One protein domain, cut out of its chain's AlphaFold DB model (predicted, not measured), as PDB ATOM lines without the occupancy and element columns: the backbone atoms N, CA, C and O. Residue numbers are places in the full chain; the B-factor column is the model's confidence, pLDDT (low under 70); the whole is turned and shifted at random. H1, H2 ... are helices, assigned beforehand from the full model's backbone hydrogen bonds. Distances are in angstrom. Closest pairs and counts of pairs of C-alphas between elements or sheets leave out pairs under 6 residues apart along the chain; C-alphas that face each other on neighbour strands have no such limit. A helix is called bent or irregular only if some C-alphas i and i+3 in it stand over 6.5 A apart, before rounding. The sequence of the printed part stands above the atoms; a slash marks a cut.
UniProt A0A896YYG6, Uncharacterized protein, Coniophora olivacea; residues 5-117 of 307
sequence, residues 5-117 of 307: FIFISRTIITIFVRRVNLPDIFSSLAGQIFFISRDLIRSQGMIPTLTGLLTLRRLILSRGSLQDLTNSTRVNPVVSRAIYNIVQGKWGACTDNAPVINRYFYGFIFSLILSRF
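This is residues 5 to 117 of the 307 residues of an uncharacterized protein of Coniophora olivacea (UniProt A0A896YYG6). Four helices, H2, H3, H5 and H6, make a bundle, with H5 and H6 at opposite corners and H2 and H3 between them. H1 folds back on H2 at one side of this bundle, and the short H4 packs on H3 and H5 at the far side. The printed part has 113 residues, with six named helices in the order H1 to H6 and no named strand; the class is all helix. It is compact, with a radius of gyration of the C-alphas of 13.1 A, and rounded, spanning 36 by 32 by 21 A.

Begin at H1, residues 5 to 19, and go on to H2, residues 25 to 43. They form a helical hairpin at a steep tilt of 38 degrees, and H2 touches H1 with residues 26 to 31 alone; the closest C-alphas, of Thr 14 and Ser 27, are 5.1 A apart. Next comes H3, residues 46 to 62, in a second hairpin with H2, at a shallow tilt of 33 degrees, only just short of steep; the closest C-alphas are those of Ile 41 and Thr 49, 5.9 A. H4, residues 67 to 71, touches H3, with C-alphas 56 and 69 closest at 6.6 A. H5, residues 77 to 96, touches H4 at Thr 70 and Ser 80, the closest C-alphas, 5.4 A. It runs opposite ways to H2 at a shallow tilt of 15 degrees, the closest C-alphas being those of Leu 40 and Val 79, 6.6 A. It touches H3 the same way at 29 degrees, a shallow tilt, with C-alphas 60 and 95 closest at 5.4 A. H6, residues 98 to 117, touches H3 opposite ways at a shallow tilt of 8 degrees; C-alphas 60 and 98 are closest, 5.9 A. H6 and H2 only just touch, with 3 pairs of C-alphas within 8 A, the closest those of Arg 38 and Leu 112, 7.0 A. H1 and H6 are near each other; H1 and H3 are apart. In H1, H2, H3 and H4 every O i to N i+4 pair is within hydrogen-bond range; in H5 11 of 16 are, in H6 14 of 16.

Find C-alpha 5 at (33.114, -28.857, -13.790); from there H1 runs 20.8 A. H2 measures 27.0 A, H3 24.3 A and H5 26.1 A. H5 and H6 are irregular: C-alphas 89 and 92 are 8.1 A apart, C-alphas 103 and 106 7.3 A. H5 has a kink of 84 degrees near residue 90, H6 one of 39 degrees near residue 105. H6 covers 28.2 A and ends at C-alpha 117, (31.541, -20.626, -23.542).

The two C-alphas farthest apart, of Arg 19 and Thr 73, are 36.8 A apart. The printed part has no cut, and its five links are tight. Look at the B-factor column: the mean pLDDT of the printed part is 76.2, and residues 5 to 21, 45, 106 to 107 and 110 to 117 are under 70.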
ATOM      1  N   PHE A   5      32.449 -30.089 -13.369       50.12
ATOM      2  CA  PHE A   5      33.114 -28.857 -13.790       50.12
ATOM      3  C   PHE A   5      33.696 -28.049 -12.627       50.12
ATOM      4  O   PHE A   5      34.734 -27.424 -12.799       50.12
ATOM      5  N   ILE A   6      33.059 -28.073 -11.450       54.25
ATOM      6  CA  ILE A   6      33.557 -27.401 -10.235       54.25
ATOM      7  C   ILE A   6      34.813 -28.110  -9.718       54.25
ATOM      8  O   ILE A   6      35.760 -27.463  -9.269       54.25
ATOM      9  N   PHE A   7      34.823 -29.442  -9.797       50.44
ATOM     10  CA  PHE A   7      35.971 -30.252  -9.407       50.44
ATOM     11  C   PHE A   7      37.155 -30.020 -10.355       50.44
ATOM     12  O   PHE A   7      38.239 -29.663  -9.905       50.44
ATOM     13  N   ILE A   8      36.923 -30.102 -11.670       51.78
ATOM     14  CA  ILE A   8      37.949 -29.865 -12.695       51.78
ATOM     15  C   ILE A   8      38.497 -28.433 -12.607       51.78
ATOM     16  O   ILE A   8      39.713 -28.244 -12.627       51.78
ATOM     17  N   SER A   9      37.638 -27.419 -12.443       55.31
ATOM     18  CA  SER A   9      38.095 -26.030 -12.336       55.31
ATOM     19  C   SER A   9      38.926 -25.793 -11.075       55.31
ATOM     20  O   SER A   9      39.932 -25.094 -11.146       55.31
ATOM     21  N   ARG A  10      38.568 -26.398  -9.932       60.84
ATOM     22  CA  ARG A  10      39.396 -26.337  -8.715       60.84
ATOM     23  C   ARG A  10      40.768 -26.959  -8.939       60.84
ATOM     24  O   ARG A  10      41.764 -26.322  -8.618       60.84
ATOM     25  N   THR A  11      40.825 -28.149  -9.530       52.97
ATOM     26  CA  THR A  11      42.089 -28.852  -9.782       52.97
ATOM     27  C   THR A  11      42.997 -28.060 -10.726       52.97
ATOM     28  O   THR A  11      44.180 -27.895 -10.436       52.97
ATOM     29  N   ILE A  12      42.448 -27.486 -11.801       64.00
ATOM     30  CA  ILE A  12      43.204 -26.637 -12.738       64.00
ATOM     31  C   ILE A  12      43.724 -25.374 -12.042       64.00
ATOM     32  O   ILE A  12      44.891 -25.024 -12.211       64.00
ATOM     33  N   ILE A  13      42.896 -24.711 -11.225       65.81
ATOM     34  CA  ILE A  13      43.302 -23.519 -10.465       65.81
ATOM     35  C   ILE A  13      44.438 -23.858  -9.491       65.81
ATOM     36  O   ILE A  13      45.420 -23.122  -9.422       65.81
ATOM     37  N   THR A  14      44.356 -24.982  -8.776       60.41
ATOM     38  CA  THR A  14      45.411 -25.421  -7.848       60.41
ATOM     39  C   THR A  14      46.719 -25.739  -8.573       60.41
ATOM     40  O   THR A  14      47.783 -25.309  -8.127       60.41
ATOM     41  N   ILE A  15      46.658 -26.440  -9.710       57.72
ATOM     42  CA  ILE A  15      47.838 -26.735 -10.538       57.72
ATOM     43  C   ILE A  15      48.467 -25.437 -11.056       57.72
ATOM     44  O   ILE A  15      49.686 -25.278 -11.012       57.72
ATOM     45  N   PHE A  16      47.646 -24.488 -11.507       64.38
ATOM     46  CA  PHE A  16      48.113 -23.203 -12.019       64.38
ATOM     47  C   PHE A  16      48.796 -22.360 -10.936       64.38
ATOM     48  O   PHE A  16      49.893 -21.858 -11.157       64.38
ATOM     49  N   VAL A  17      48.196 -22.253  -9.747       60.28
ATOM     50  CA  VAL A  17      48.766 -21.498  -8.617       60.28
ATOM     51  C   VAL A  17      50.119 -22.068  -8.193       60.28
ATOM     52  O   VAL A  17      51.071 -21.304  -8.035       60.28
ATOM     53  N   ARG A  18      50.237 -23.400  -8.105       63.06
ATOM     54  CA  ARG A  18      51.510 -24.069  -7.792       63.06
ATOM     55  C   ARG A  18      52.567 -23.849  -8.868       63.06
ATOM     56  O   ARG A  18      53.717 -23.595  -8.543       63.06
ATOM     57  N   ARG A  19      52.185 -23.888 -10.148       64.94
ATOM     58  CA  ARG A  19      53.111 -23.670 -11.274       64.94
ATOM     59  C   ARG A  19      53.636 -22.232 -11.351       64.94
ATOM     60  O   ARG A  19      54.686 -21.997 -11.939       64.94
ATOM     61  N   VAL A  20      52.904 -21.283 -10.775       65.81
ATOM     62  CA  VAL A  20      53.238 -19.852 -10.754       65.81
ATOM     63  C   VAL A  20      53.970 -19.448  -9.458       65.81
ATOM     64  O   VAL A  20      54.316 -18.282  -9.289       65.81
ATOM     65  N   ASN A  21      54.266 -20.397  -8.558       66.44
ATOM     66  CA  ASN A  21      54.897 -20.154  -7.250       66.44
ATOM     67  C   ASN A  21      54.131 -19.146  -6.374       66.44
ATOM     68  O   ASN A  21      54.724 -18.407  -5.588       66.44
ATOM     69  N   LEU A  22      52.803 -19.100  -6.504       70.25
ATOM     70  CA  LEU A  22      51.965 -18.309  -5.607       70.25
ATOM     71  C   LEU A  22      51.702 -19.088  -4.307       70.25
ATOM     72  O   LEU A  22      51.526 -20.307  -4.362       70.25
ATOM     73  N   PRO A  23      51.602 -18.404  -3.151       73.75
ATOM     74  CA  PRO A  23      51.195 -19.030  -1.896       73.75
ATOM     75  C   PRO A  23      49.901 -19.837  -2.048       73.75
ATOM     76  O   PRO A  23      48.960 -19.382  -2.702       73.75
ATOM     77  N   ASP A  24      49.793 -20.987  -1.377       72.50
ATOM     78  CA  ASP A  24      48.614 -21.870  -1.466       72.50
ATOM     79  C   ASP A  24      47.294 -21.156  -1.113       72.50
ATOM     80  O   ASP A  24      46.224 -21.518  -1.609       72.50
ATOM     81  N   ILE A  25      47.364 -20.071  -0.337       74.56
ATOM     82  CA  ILE A  25      46.253 -19.164  -0.016       74.56
ATOM     83  C   ILE A  25      45.549 -18.643  -1.288       74.56
ATOM     84  O   ILE A  25      44.322 -18.462  -1.284       74.56
ATOM     85  N   PHE A  26      46.296 -18.462  -2.386       75.44
ATOM     86  CA  PHE A  26      45.786 -18.034  -3.686       75.44
ATOM     87  C   PHE A  26      45.021 -19.121  -4.433       75.44
ATOM     88  O   PHE A  26      44.137 -18.777  -5.207       75.44
ATOM     89  N   SER A  27      45.268 -20.408  -4.177       71.50
ATOM     90  CA  SER A  27      44.460 -21.486  -4.771       71.50
ATOM     91  C   SER A  27      43.024 -21.438  -4.242       71.50
ATOM     92  O   SER A  27      42.057 -21.456  -5.006       71.50
ATOM     93  N   SER A  28      42.892 -21.249  -2.927       77.38
ATOM     94  CA  SER A  28      41.619 -21.045  -2.240       77.38
ATOM     95  C   SER A  28      40.948 -19.737  -2.673       77.38
ATOM     96  O   SER A  28      39.763 -19.740  -3.005       77.38
ATOM     97  N   LEU A  29      41.702 -18.629  -2.722       81.94
ATOM     98  CA  LEU A  29      41.184 -17.320  -3.131       81.94
ATOM     99  C   LEU A  29      40.718 -17.328  -4.594       81.94
ATOM    100  O   LEU A  29      39.578 -16.969  -4.869       81.94
ATOM    101  N   ALA A  30      41.565 -17.763  -5.529       77.94
ATOM    102  CA  ALA A  30      41.242 -17.797  -6.953       77.94
ATOM    103  C   ALA A  30      40.047 -18.712  -7.230       77.94
ATOM    104  O   ALA A  30      39.181 -18.349  -8.019       77.94
ATOM    105  N   GLY A  31      39.942 -19.847  -6.528       78.75
ATOM    106  CA  GLY A  31      38.760 -20.702  -6.581       78.75
ATOM    107  C   GLY A  31      37.491 -19.970  -6.138       78.75
ATOM    108  O   GLY A  31      36.507 -19.949  -6.874       78.75
ATOM    109  N   GLN A  32      37.502 -19.335  -4.964       83.00
ATOM    110  CA  GLN A  32      36.342 -18.600  -4.441       83.00
ATOM    111  C   GLN A  32      35.944 -17.420  -5.338       83.00
ATOM    112  O   GLN A  32      34.764 -17.274  -5.659       83.00
ATOM    113  N   ILE A  33      36.919 -16.630  -5.803       85.12
ATOM    114  CA  ILE A  33      36.679 -15.526  -6.738       85.12
ATOM    115  C   ILE A  33      36.114 -16.067  -8.054       85.12
ATOM    116  O   ILE A  33      35.181 -15.481  -8.595       85.12
ATOM    117  N   PHE A  34      36.616 -17.191  -8.564       81.75
ATOM    118  CA  PHE A  34      36.115 -17.794  -9.799       81.75
ATOM    119  C   PHE A  34      34.648 -18.221  -9.680       81.75
ATOM    120  O   PHE A  34      33.835 -17.876 -10.539       81.75
ATOM    121  N   PHE A  35      34.283 -18.922  -8.603       82.31
ATOM    122  CA  PHE A  35      32.903 -19.367  -8.399       82.31
ATOM    123  C   PHE A  35      31.951 -18.199  -8.177       82.31
ATOM    124  O   PHE A  35      30.928 -18.130  -8.856       82.31
ATOM    125  N   ILE A  36      32.313 -17.239  -7.319       85.69
ATOM    126  CA  ILE A  36      31.437 -16.090  -7.104       85.69
ATOM    127  C   ILE A  36      31.312 -15.255  -8.373       85.69
ATOM    128  O   ILE A  36      30.224 -14.804  -8.693       85.69
ATOM    129  N   SER A  37      32.389 -15.098  -9.150       82.12
ATOM    130  CA  SER A  37      32.337 -14.365 -10.417       82.12
ATOM    131  C   SER A  37      31.421 -15.073 -11.405       82.12
ATOM    132  O   SER A  37      30.623 -14.431 -12.077       82.12
ATOM    133  N   ARG A  38      31.459 -16.407 -11.463       78.81
ATOM    134  CA  ARG A  38      30.538 -17.188 -12.292       78.81
ATOM    135  C   ARG A  38      29.077 -16.978 -11.880       78.81
ATOM    136  O   ARG A  38      28.233 -16.843 -12.774       78.81
ATOM    137  N   ASP A  39      28.783 -16.928 -10.586       79.44
ATOM    138  CA  ASP A  39      27.427 -16.709 -10.064       79.44
ATOM    139  C   ASP A  39      26.964 -15.251 -10.225       79.44
ATOM    140  O   ASP A  39      25.821 -14.996 -10.614       79.44
ATOM    141  N   LEU A  40      27.861 -14.282 -10.049       77.81
ATOM    142  CA  LEU A  40      27.620 -12.863 -10.317       77.81
ATOM    143  C   LEU A  40      27.354 -12.617 -11.803       77.81
ATOM    144  O   LEU A  40      26.398 -11.930 -12.144       77.81
ATOM    145  N   ILE A  41      28.085 -13.279 -12.705       75.81
ATOM    146  CA  ILE A  41      27.785 -13.234 -14.144       75.81
ATOM    147  C   ILE A  41      26.371 -13.769 -14.421       75.81
ATOM    148  O   ILE A  41      25.724 -13.319 -15.360       75.81
ATOM    149  N   ARG A  42      25.872 -14.734 -13.629       71.44
ATOM    150  CA  ARG A  42      24.526 -15.308 -13.817       71.44
ATOM    151  C   ARG A  42      23.428 -14.368 -13.336       71.44
ATOM    152  O   ARG A  42      22.365 -14.355 -13.940       71.44
ATOM    153  N   SER A  43      23.672 -13.665 -12.237       74.50
ATOM    154  CA  SER A  43      22.664 -12.869 -11.530       74.50
ATOM    155  C   SER A  43      22.675 -11.393 -11.923       74.50
ATOM    156  O   SER A  43      21.617 -10.792 -12.043       74.50
ATOM    157  N   GLN A  44      23.859 -10.814 -12.126       76.19
ATOM    158  CA  GLN A  44      24.070  -9.390 -12.408       76.19
ATOM    159  C   GLN A  44      24.519  -9.136 -13.854       76.19
ATOM    160  O   GLN A  44      24.435  -8.011 -14.333       76.19
ATOM    161  N   GLY A  45      25.001 -10.163 -14.559       64.19
ATOM    162  CA  GLY A  45      25.496 -10.057 -15.932       64.19
ATOM    163  C   GLY A  45      27.021  -9.933 -16.035       64.19
ATOM    164  O   GLY A  45      27.744  -9.702 -15.060       64.19
ATOM    165  N   MET A  46      27.536 -10.125 -17.253       72.00
ATOM    166  CA  MET A  46      28.979 -10.215 -17.511       72.00
ATOM    167  C   MET A  46      29.695  -8.872 -17.345       72.00
ATOM    168  O   MET A  46      30.707  -8.806 -16.652       72.00
ATOM    169  N   ILE A  47      29.143  -7.801 -17.923       70.12
ATOM    170  CA  ILE A  47      29.720  -6.449 -17.883       70.12
ATOM    171  C   ILE A  47      29.942  -5.960 -16.439       70.12
ATOM    172  O   ILE A  47      31.087  -5.670 -16.099       70.12
ATOM    173  N   PRO A  48      28.931  -5.918 -15.544       71.25
ATOM    174  CA  PRO A  48      29.137  -5.412 -14.185       71.25
ATOM    175  C   PRO A  48      30.107  -6.273 -13.368       71.25
ATOM    176  O   PRO A  48      30.871  -5.734 -12.565       71.25
ATOM    177  N   THR A  49      30.139  -7.588 -13.603       75.12
ATOM    178  CA  THR A  49      31.082  -8.489 -12.926       75.12
ATOM    179  C   THR A  49      32.525  -8.240 -13.376       75.12
ATOM    180  O   THR A  49      33.425  -8.137 -12.543       75.12
ATOM    181  N   LEU A  50      32.753  -8.074 -14.683       78.44
ATOM    182  CA  LEU A  50      34.071  -7.737 -15.227       78.44
ATOM    183  C   LEU A  50      34.539  -6.358 -14.759       78.44
ATOM    184  O   LEU A  50      35.696  -6.217 -14.371       78.44
ATOM    185  N   THR A  51      33.652  -5.361 -14.724       76.56
ATOM    186  CA  THR A  51      33.966  -4.024 -14.199       76.56
ATOM    187  C   THR A  51      34.397  -4.085 -12.733       76.56
ATOM    188  O   THR A  51      35.382  -3.443 -12.361       76.56
ATOM    189  N   GLY A  52      33.733  -4.902 -11.907       79.62
ATOM    190  CA  GLY A  52      34.131  -5.126 -10.515       79.62
ATOM    191  C   GLY A  52      35.514  -5.770 -10.391       79.62
ATOM    192  O   GLY A  52      36.366  -5.268  -9.659       79.62
ATOM    193  N   LEU A  53      35.782  -6.825 -11.166       86.25
ATOM    194  CA  LEU A  53      37.084  -7.502 -11.175       86.25
ATOM    195  C   LEU A  53      38.213  -6.588 -11.686       86.25
ATOM    196  O   LEU A  53      39.298  -6.552 -11.107       86.25
ATOM    197  N   LEU A  54      37.977  -5.817 -12.750       85.75
ATOM    198  CA  LEU A  54      38.950  -4.858 -13.285       85.75
ATOM    199  C   LEU A  54      39.230  -3.716 -12.303       85.75
ATOM    200  O   LEU A  54      40.364  -3.242 -12.220       85.75
ATOM    201  N   THR A  55      38.222  -3.292 -11.540       83.06
ATOM    202  CA  THR A  55      38.396  -2.297 -10.475       83.06
ATOM    203  C   THR A  55      39.224  -2.872  -9.329       83.06
ATOM    204  O   THR A  55      40.183  -2.235  -8.905       83.06
ATOM    205  N   LEU A  56      38.957  -4.116  -8.915       87.31
ATOM    206  CA  LEU A  56      39.789  -4.831  -7.943       87.31
ATOM    207  C   LEU A  56      41.256  -4.892  -8.400       87.31
ATOM    208  O   LEU A  56      42.155  -4.564  -7.630       87.31
ATOM    209  N   ARG A  57      41.514  -5.239  -9.667       85.69
ATOM    210  CA  ARG A  57      42.872  -5.240 -10.238       85.69
ATOM    211  C   ARG A  57      43.549  -3.875 -10.122       85.69
ATOM    212  O   ARG A  57      44.719  -3.807  -9.756       85.69
ATOM    213  N   ARG A  58      42.837  -2.793 -10.455       86.44
ATOM    214  CA  ARG A  58      43.374  -1.426 -10.350       86.44
ATOM    215  C   ARG A  58      43.751  -1.082  -8.911       86.44
ATOM    216  O   ARG A  58      44.811  -0.500  -8.701       86.44
ATOM    217  N   LEU A  59      42.937  -1.484  -7.938       87.44
ATOM    218  CA  LEU A  59      43.225  -1.280  -6.514       87.44
ATOM    219  C   LEU A  59      44.440  -2.095  -6.052       87.44
ATOM    220  O   LEU A  59      45.293  -1.561  -5.354       87.44
ATOM    221  N   ILE A  60      44.581  -3.343  -6.512       85.62
ATOM    222  CA  ILE A  60      45.762  -4.176  -6.221       85.62
ATOM    223  C   ILE A  60      47.038  -3.524  -6.774       85.62
ATOM    224  O   ILE A  60      48.047  -3.449  -6.080       85.62
ATOM    225  N   LEU A  61      46.995  -3.018  -8.012       84.25
ATOM    226  CA  LEU A  61      48.140  -2.370  -8.659       84.25
ATOM    227  C   LEU A  61      48.546  -1.054  -7.998       84.25
ATOM    228  O   LEU A  61      49.733  -0.776  -7.861       84.25
ATOM    229  N   SER A  62      47.562  -0.252  -7.605       84.88
ATOM    230  CA  SER A  62      47.786   1.040  -6.949       84.88
ATOM    231  C   SER A  62      48.066   0.919  -5.451       84.88
ATOM    232  O   SER A  62      48.320   1.936  -4.814       84.88
ATOM    233  N   ARG A  63      48.020  -0.300  -4.885       83.62
ATOM    234  CA  ARG A  63      48.043  -0.539  -3.431       83.62
ATOM    235  C   ARG A  63      46.990   0.306  -2.691       83.62
ATOM    236  O   ARG A  63      47.233   0.782  -1.588       83.62
ATOM    237  N   GLY A  64      45.837   0.510  -3.334       83.06
ATOM    238  CA  GLY A  64      44.727   1.305  -2.809       83.06
ATOM    239  C   GLY A  64      43.980   0.606  -1.672       83.06
ATOM    240  O   GLY A  64      44.274  -0.539  -1.317       83.06
ATOM    241  N   SER A  65      42.980   1.277  -1.102       88.44
ATOM    242  CA  SER A  65      42.156   0.664  -0.065       88.44
ATOM    243  C   SER A  65      41.126  -0.274  -0.686       88.44
ATOM    244  O   SER A  65      40.472   0.053  -1.677       88.44
ATOM    245  N   LEU A  66      40.909  -1.441  -0.074       87.31
ATOM    246  CA  LEU A  66      39.820  -2.327  -0.489       87.31
ATOM    247  C   LEU A  66      38.441  -1.666  -0.270       87.31
ATOM    248  O   LEU A  66      37.499  -1.976  -1.000       87.31
ATOM    249  N   GLN A  67      38.324  -0.715   0.671       87.44
ATOM    250  CA  GLN A  67      37.108   0.091   0.871       87.44
ATOM    251  C   GLN A  67      36.736   0.914  -0.375       87.44
ATOM    252  O   GLN A  67      35.557   1.181  -0.616       87.44
ATOM    253  N   ASP A  68      37.713   1.278  -1.208       85.81
ATOM    254  CA  ASP A  68      37.466   2.060  -2.424       85.81
ATOM    255  C   ASP A  68      36.671   1.250  -3.460       85.81
ATOM    256  O   ASP A  68      35.960   1.816  -4.291       85.81
ATOM    257  N   LEU A  69      36.715  -0.087  -3.374       85.88
ATOM    258  CA  LEU A  69      35.897  -0.972  -4.204       85.88
ATOM    259  C   LEU A  69      34.409  -0.852  -3.860       85.88
ATOM    260  O   LEU A  69      33.570  -0.855  -4.759       85.88
ATOM    261  N   THR A  70      34.075  -0.756  -2.570       86.06
ATOM    262  CA  THR A  70      32.686  -0.633  -2.100       86.06
ATOM    263  C   THR A  70      32.145   0.783  -2.241       86.06
ATOM    264  O   THR A  70      30.944   0.947  -2.432       86.06
ATOM    265  N   ASN A  71      33.024   1.787  -2.203       85.00
ATOM    266  CA  ASN A  71      32.659   3.199  -2.336       85.00
ATOM    267  C   ASN A  71      32.573   3.663  -3.802       85.00
ATOM    268  O   ASN A  71      32.117   4.772  -4.082       85.00
ATOM    269  N   SER A  72      33.004   2.833  -4.758       79.94
ATOM    270  CA  SER A  72      32.978   3.184  -6.176       79.94
ATOM    271  C   SER A  72      31.553   3.212  -6.730       79.94
ATOM    272  O   SER A  72      30.898   2.179  -6.854       79.94
ATOM    273  N   THR A  73      31.111   4.383  -7.192       78.25
ATOM    274  CA  THR A  73      29.820   4.558  -7.884       78.25
ATOM    275  C   THR A  73      29.762   3.868  -9.250       78.25
ATOM    276  O   THR A  73      28.687   3.700  -9.817       78.25
ATOM    277  N   ARG A  74      30.915   3.458  -9.796       75.56
ATOM    278  CA  ARG A  74      31.035   2.833 -11.123       75.56
ATOM    279  C   ARG A  74      30.850   1.315 -11.100       75.56
ATOM    280  O   ARG A  74      30.753   0.704 -12.163       75.56
ATOM    281  N   VAL A  75      30.849   0.698  -9.920       81.75
ATOM    282  CA  VAL A  75      30.726  -0.753  -9.754       81.75
ATOM    283  C   VAL A  75      29.369  -1.067  -9.142       81.75
ATOM    284  O   VAL A  75      28.919  -0.392  -8.223       81.75
ATOM    285  N   ASN A  76      28.713  -2.119  -9.636       81.56
ATOM    286  CA  ASN A  76      27.465  -2.584  -9.043       81.56
ATOM    287  C   ASN A  76      27.704  -2.958  -7.557       81.56
ATOM    288  O   ASN A  76      28.606  -3.756  -7.280       81.56
ATOM    289  N   PRO A  77      26.904  -2.433  -6.609       83.81
ATOM    290  CA  PRO A  77      27.128  -2.609  -5.171       83.81
ATOM    291  C   PRO A  77      27.029  -4.069  -4.708       83.81
ATOM    292  O   PRO A  77      27.653  -4.458  -3.723       83.81
ATOM    293  N   VAL A  78      26.268  -4.905  -5.419       85.75
ATOM    294  CA  VAL A  78      26.164  -6.343  -5.133       85.75
ATOM    295  C   VAL A  78      27.461  -7.053  -5.518       85.75
ATOM    296  O   VAL A  78      27.982  -7.862  -4.751       85.75
ATOM    297  N   VAL A  79      28.016  -6.708  -6.684       85.00
ATOM    298  CA  VAL A  79      29.288  -7.251  -7.181       85.00
ATOM    299  C   VAL A  79      30.446  -6.806  -6.288       85.00
ATOM    300  O   VAL A  79      31.262  -7.636  -5.892       85.00
ATOM    301  N   SER A  80      30.515  -5.517  -5.936       87.50
ATOM    302  CA  SER A  80      31.604  -4.985  -5.110       87.50
ATOM    303  C   SER A  80      31.610  -5.593  -3.709       87.50
ATOM    304  O   SER A  80      32.668  -6.024  -3.259       87.50
ATOM    305  N   ARG A  81      30.449  -5.730  -3.051       87.94
ATOM    306  CA  ARG A  81      30.338  -6.391  -1.735       87.94
ATOM    307  C   ARG A  81      30.719  -7.868  -1.783       87.94
ATOM    308  O   ARG A  81      31.432  -8.343  -0.904       87.94
ATOM    309  N   ALA A  82      30.273  -8.595  -2.806       87.62
ATOM    310  CA  ALA A  82      30.599 -10.012  -2.964       87.62
ATOM    311  C   ALA A  82      32.112 -10.238  -3.122       87.62
ATOM    312  O   ALA A  82      32.680 -11.122  -2.481       87.62
ATOM    313  N   ILE A  83      32.772  -9.405  -3.932       88.62
ATOM    314  CA  ILE A  83      34.227  -9.444  -4.109       88.62
ATOM    315  C   ILE A  83      34.945  -9.006  -2.821       88.62
ATOM    316  O   ILE A  83      35.872  -9.687  -2.383       88.62
ATOM    317  N   TYR A  84      34.498  -7.917  -2.186       90.06
ATOM    318  CA  TYR A  84      35.059  -7.390  -0.937       90.06
ATOM    319  C   TYR A  84      35.101  -8.458   0.162       90.06
ATOM    320  O   TYR A  84      36.161  -8.720   0.730       90.06
ATOM    321  N   ASN A  85      33.982  -9.150   0.392       90.19
ATOM    322  CA  ASN A  85      33.857 -10.150   1.455       90.19
ATOM    323  C   ASN A  85      34.831 -11.328   1.305       90.19
ATOM    324  O   ASN A  85      35.261 -11.897   2.308       90.19
ATOM    325  N   ILE A  86      35.191 -11.693   0.073       87.44
ATOM    326  CA  ILE A  86      36.147 -12.778  -0.200       87.44
ATOM    327  C   ILE A  86      37.590 -12.304  -0.044       87.44
ATOM    328  O   ILE A  86      38.453 -13.058   0.406       87.44
ATOM    329  N   VAL A  87      37.865 -11.065  -0.446       87.19
ATOM    330  CA  VAL A  87      39.231 -10.552  -0.550       87.19
ATOM    331  C   VAL A  87      39.718  -9.922   0.759       87.19
ATOM    332  O   VAL A  87      40.911  -9.999   1.038       87.19
ATOM    333  N   GLN A  88      38.830  -9.369   1.593       88.75
ATOM    334  CA  GLN A  88      39.191  -8.606   2.802       88.75
ATOM    335  C   GLN A  88      40.194  -9.319   3.720       88.75
ATOM    336  O   GLN A  88      41.188  -8.723   4.122       88.75
ATOM    337  N   GLY A  89      40.007 -10.619   3.977       84.56
ATOM    338  CA  GLY A  89      40.879 -11.387   4.873       84.56
ATOM    339  C   GLY A  89      42.243 -11.744   4.275       84.56
ATOM    340  O   GLY A  89      43.101 -12.272   4.972       84.56
ATOM    341  N   LYS A  90      42.445 -11.496   2.976       87.25
ATOM    342  CA  LYS A  90      43.650 -11.863   2.217       87.25
ATOM    343  C   LYS A  90      44.244 -10.667   1.461       87.25
ATOM    344  O   LYS A  90      45.139 -10.855   0.640       87.25
ATOM    345  N   TRP A  91      43.768  -9.450   1.740       88.19
ATOM    346  CA  TRP A  91      44.133  -8.245   0.993       88.19
ATOM    347  C   TRP A  91      45.632  -7.948   1.038       88.19
ATOM    348  O   TRP A  91      46.220  -7.723  -0.015       88.19
ATOM    349  N   GLY A  92      46.261  -8.050   2.216       83.69
ATOM    350  CA  GLY A  92      47.709  -7.841   2.365       83.69
ATOM    351  C   GLY A  92      48.530  -8.776   1.470       83.69
ATOM    352  O   GLY A  92      49.354  -8.330   0.678       83.69
ATOM    353  N   ALA A  93      48.198 -10.070   1.462       82.69
ATOM    354  CA  ALA A  93      48.856 -11.028   0.576       82.69
ATOM    355  C   ALA A  93      48.629 -10.700  -0.914       82.69
ATOM    356  O   ALA A  93      49.535 -10.896  -1.731       82.69
ATOM    357  N   CYS A  94      47.441 -10.198  -1.283       82.75
ATOM    358  CA  CYS A  94      47.135  -9.757  -2.646       82.75
ATOM    359  C   CYS A  94      47.965  -8.539  -3.073       82.75
ATOM    360  O   CYS A  94      48.425  -8.503  -4.214       82.75
ATOM    361  N   THR A  95      48.177  -7.562  -2.191       85.62
ATOM    362  CA  THR A  95      49.010  -6.388  -2.491       85.62
ATOM    363  C   THR A  95      50.494  -6.740  -2.562       85.62
ATOM    364  O   THR A  95      51.194  -6.232  -3.437       85.62
ATOM    365  N   ASP A  96      50.959  -7.671  -1.726       85.31
ATOM    366  CA  ASP A  96      52.358  -8.121  -1.713       85.31
ATOM    367  C   ASP A  96      52.721  -8.901  -2.986       85.31
ATOM    368  O   ASP A  96      53.818  -8.768  -3.524       85.31
ATOM    369  N   ASN A  97      51.764  -9.658  -3.535       83.50
ATOM    370  CA  ASN A  97      51.926 -10.442  -4.765       83.50
ATOM    371  C   ASN A  97      51.301  -9.775  -6.006       83.50
ATOM    372  O   ASN A  97      51.087 -10.429  -7.032       83.50
ATOM    373  N   ALA A  98      51.035  -8.465  -5.941       83.06
ATOM    374  CA  ALA A  98      50.438  -7.679  -7.020       83.06
ATOM    375  C   ALA A  98      51.047  -7.914  -8.423       83.06
ATOM    376  O   ALA A  98      50.263  -8.100  -9.360       83.06
ATOM    377  N   PRO A  99      52.385  -7.959  -8.631       79.81
ATOM    378  CA  PRO A  99      52.948  -8.147  -9.974       79.81
ATOM    379  C   PRO A  99      52.591  -9.508 -10.583       79.81
ATOM    380  O   PRO A  99      52.282  -9.594 -11.773       79.81
ATOM    381  N   VAL A 100      52.567 -10.562  -9.766       77.44
ATOM    382  CA  VAL A 100      52.232 -11.921 -10.210       77.44
ATOM    383  C   VAL A 100      50.743 -12.014 -10.527       77.44
ATOM    384  O   VAL A 100      50.367 -12.446 -11.617       77.44
ATOM    385  N   ILE A 101      49.884 -11.528  -9.627       80.44
ATOM    386  CA  ILE A 101      48.428 -11.513  -9.831       80.44
ATOM    387  C   ILE A 101      48.079 -10.747 -11.106       80.44
ATOM    388  O   ILE A 101      47.285 -11.216 -11.915       80.44
ATOM    389  N   ASN A 102      48.706  -9.589 -11.317       79.06
ATOM    390  CA  ASN A 102      48.457  -8.755 -12.480       79.06
ATOM    391  C   ASN A 102      48.834  -9.443 -13.800       79.06
ATOM    392  O   ASN A 102      48.073  -9.368 -14.766       79.06
ATOM    393  N   ARG A 103      49.978 -10.141 -13.833       75.00
ATOM    394  CA  ARG A 103      50.454 -10.869 -15.020       75.00
ATOM    395  C   ARG A 103      49.455 -11.932 -15.480       75.00
ATOM    396  O   ARG A 103      49.259 -12.105 -16.679       75.00
ATOM    397  N   TYR A 104      48.799 -12.609 -14.540       74.06
ATOM    398  CA  TYR A 104      47.863 -13.698 -14.839       74.06
ATOM    399  C   TYR A 104      46.387 -13.293 -14.771       74.06
ATOM    400  O   TYR A 104      45.509 -14.102 -15.070       74.06
ATOM    401  N   PHE A 105      46.100 -12.033 -14.449       76.81
ATOM    402  CA  PHE A 105      44.741 -11.527 -14.307       76.81
ATOM    403  C   PHE A 105      43.920 -11.691 -15.592       76.81
ATOM    404  O   PHE A 105      42.784 -12.157 -15.553       76.81
ATOM    405  N   TYR A 106      44.494 -11.368 -16.751       68.00
ATOM    406  CA  TYR A 106      43.796 -11.536 -18.028       68.00
ATOM    407  C   TYR A 106      43.554 -13.008 -18.377       68.00
ATOM    408  O   TYR A 106      42.500 -13.326 -18.917       68.00
ATOM    409  N   GLY A 107      44.460 -13.914 -17.994       66.38
ATOM    410  CA  GLY A 107      44.242 -15.359 -18.113       66.38
ATOM    411  C   GLY A 107      43.078 -15.844 -17.243       66.38
ATOM    412  O   GLY A 107      42.274 -16.663 -17.679       66.38
ATOM    413  N   PHE A 108      42.923 -15.277 -16.042       71.94
ATOM    414  CA  PHE A 108      41.774 -15.532 -15.174       71.94
ATOM    415  C   PHE A 108      40.455 -15.033 -15.789       71.94
ATOM    416  O   PHE A 108      39.470 -15.771 -15.820       71.94
ATOM    417  N   ILE A 109      40.438 -13.814 -16.343       71.50
ATOM    418  CA  ILE A 109      39.272 -13.275 -17.061       71.50
ATOM    419  C   ILE A 109      38.931 -14.136 -18.283       71.50
ATOM    420  O   ILE A 109      37.771 -14.491 -18.485       71.50
ATOM    421  N   PHE A 110      39.936 -14.526 -19.063       65.06
ATOM    422  CA  PHE A 110      39.771 -15.408 -20.214       65.06
ATOM    423  C   PHE A 110      39.192 -16.769 -19.807       65.06
ATOM    424  O   PHE A 110      38.250 -17.243 -20.435       65.06
ATOM    425  N   SER A 111      39.661 -17.353 -18.700       63.31
ATOM    426  CA  SER A 111      39.107 -18.590 -18.138       63.31
ATOM    427  C   SER A 111      37.647 -18.433 -17.690       63.31
ATOM    428  O   SER A 111      36.826 -19.317 -17.942       63.31
ATOM    429  N   LEU A 112      37.276 -17.297 -17.086       65.94
ATOM    430  CA  LEU A 112      35.881 -17.001 -16.734       65.94
ATOM    431  C   LEU A 112      34.983 -16.912 -17.972       65.94
ATOM    432  O   LEU A 112      33.893 -17.489 -17.974       65.94
ATOM    433  N   ILE A 113      35.447 -16.244 -19.030       63.25
ATOM    434  CA  ILE A 113      34.737 -16.152 -20.313       63.25
ATOM    435  C   ILE A 113      34.601 -17.550 -20.936       63.25
ATOM    436  O   ILE A 113      33.490 -17.968 -21.275       63.25
ATOM    437  N   LEU A 114      35.693 -18.318 -20.978       59.53
ATOM    438  CA  LEU A 114      35.710 -19.701 -21.456       59.53
ATOM    439  C   LEU A 114      34.790 -20.626 -20.650       59.53
ATOM    440  O   LEU A 114      34.196 -21.534 -21.209       59.53
ATOM    441  N   SER A 115      34.612 -20.397 -19.348       59.72
ATOM    442  CA  SER A 115      33.719 -21.216 -18.515       59.72
ATOM    443  C   SER A 115      32.233 -21.033 -18.847       59.72
ATOM    444  O   SER A 115      31.409 -21.899 -18.546       59.72
ATOM    445  N   ARG A 116      31.877 -19.904 -19.473       56.66
ATOM    446  CA  ARG A 116      30.531 -19.614 -19.989       56.66
ATOM    447  C   ARG A 116      30.378 -19.956 -21.469       56.66
ATOM    448  O   ARG A 116      29.249 -20.115 -21.936       56.66
ATOM    449  N   PHE A 117      31.493 -20.163 -22.162       53.00
ATOM    450  CA  PHE A 117      31.541 -20.626 -23.542       53.00
ATOM    451  C   PHE A 117      30.819 -21.954 -23.806       53.00
ATOM    452  O   PHE A 117      30.257 -22.039 -24.883       53.00
TER     453      PHE A 117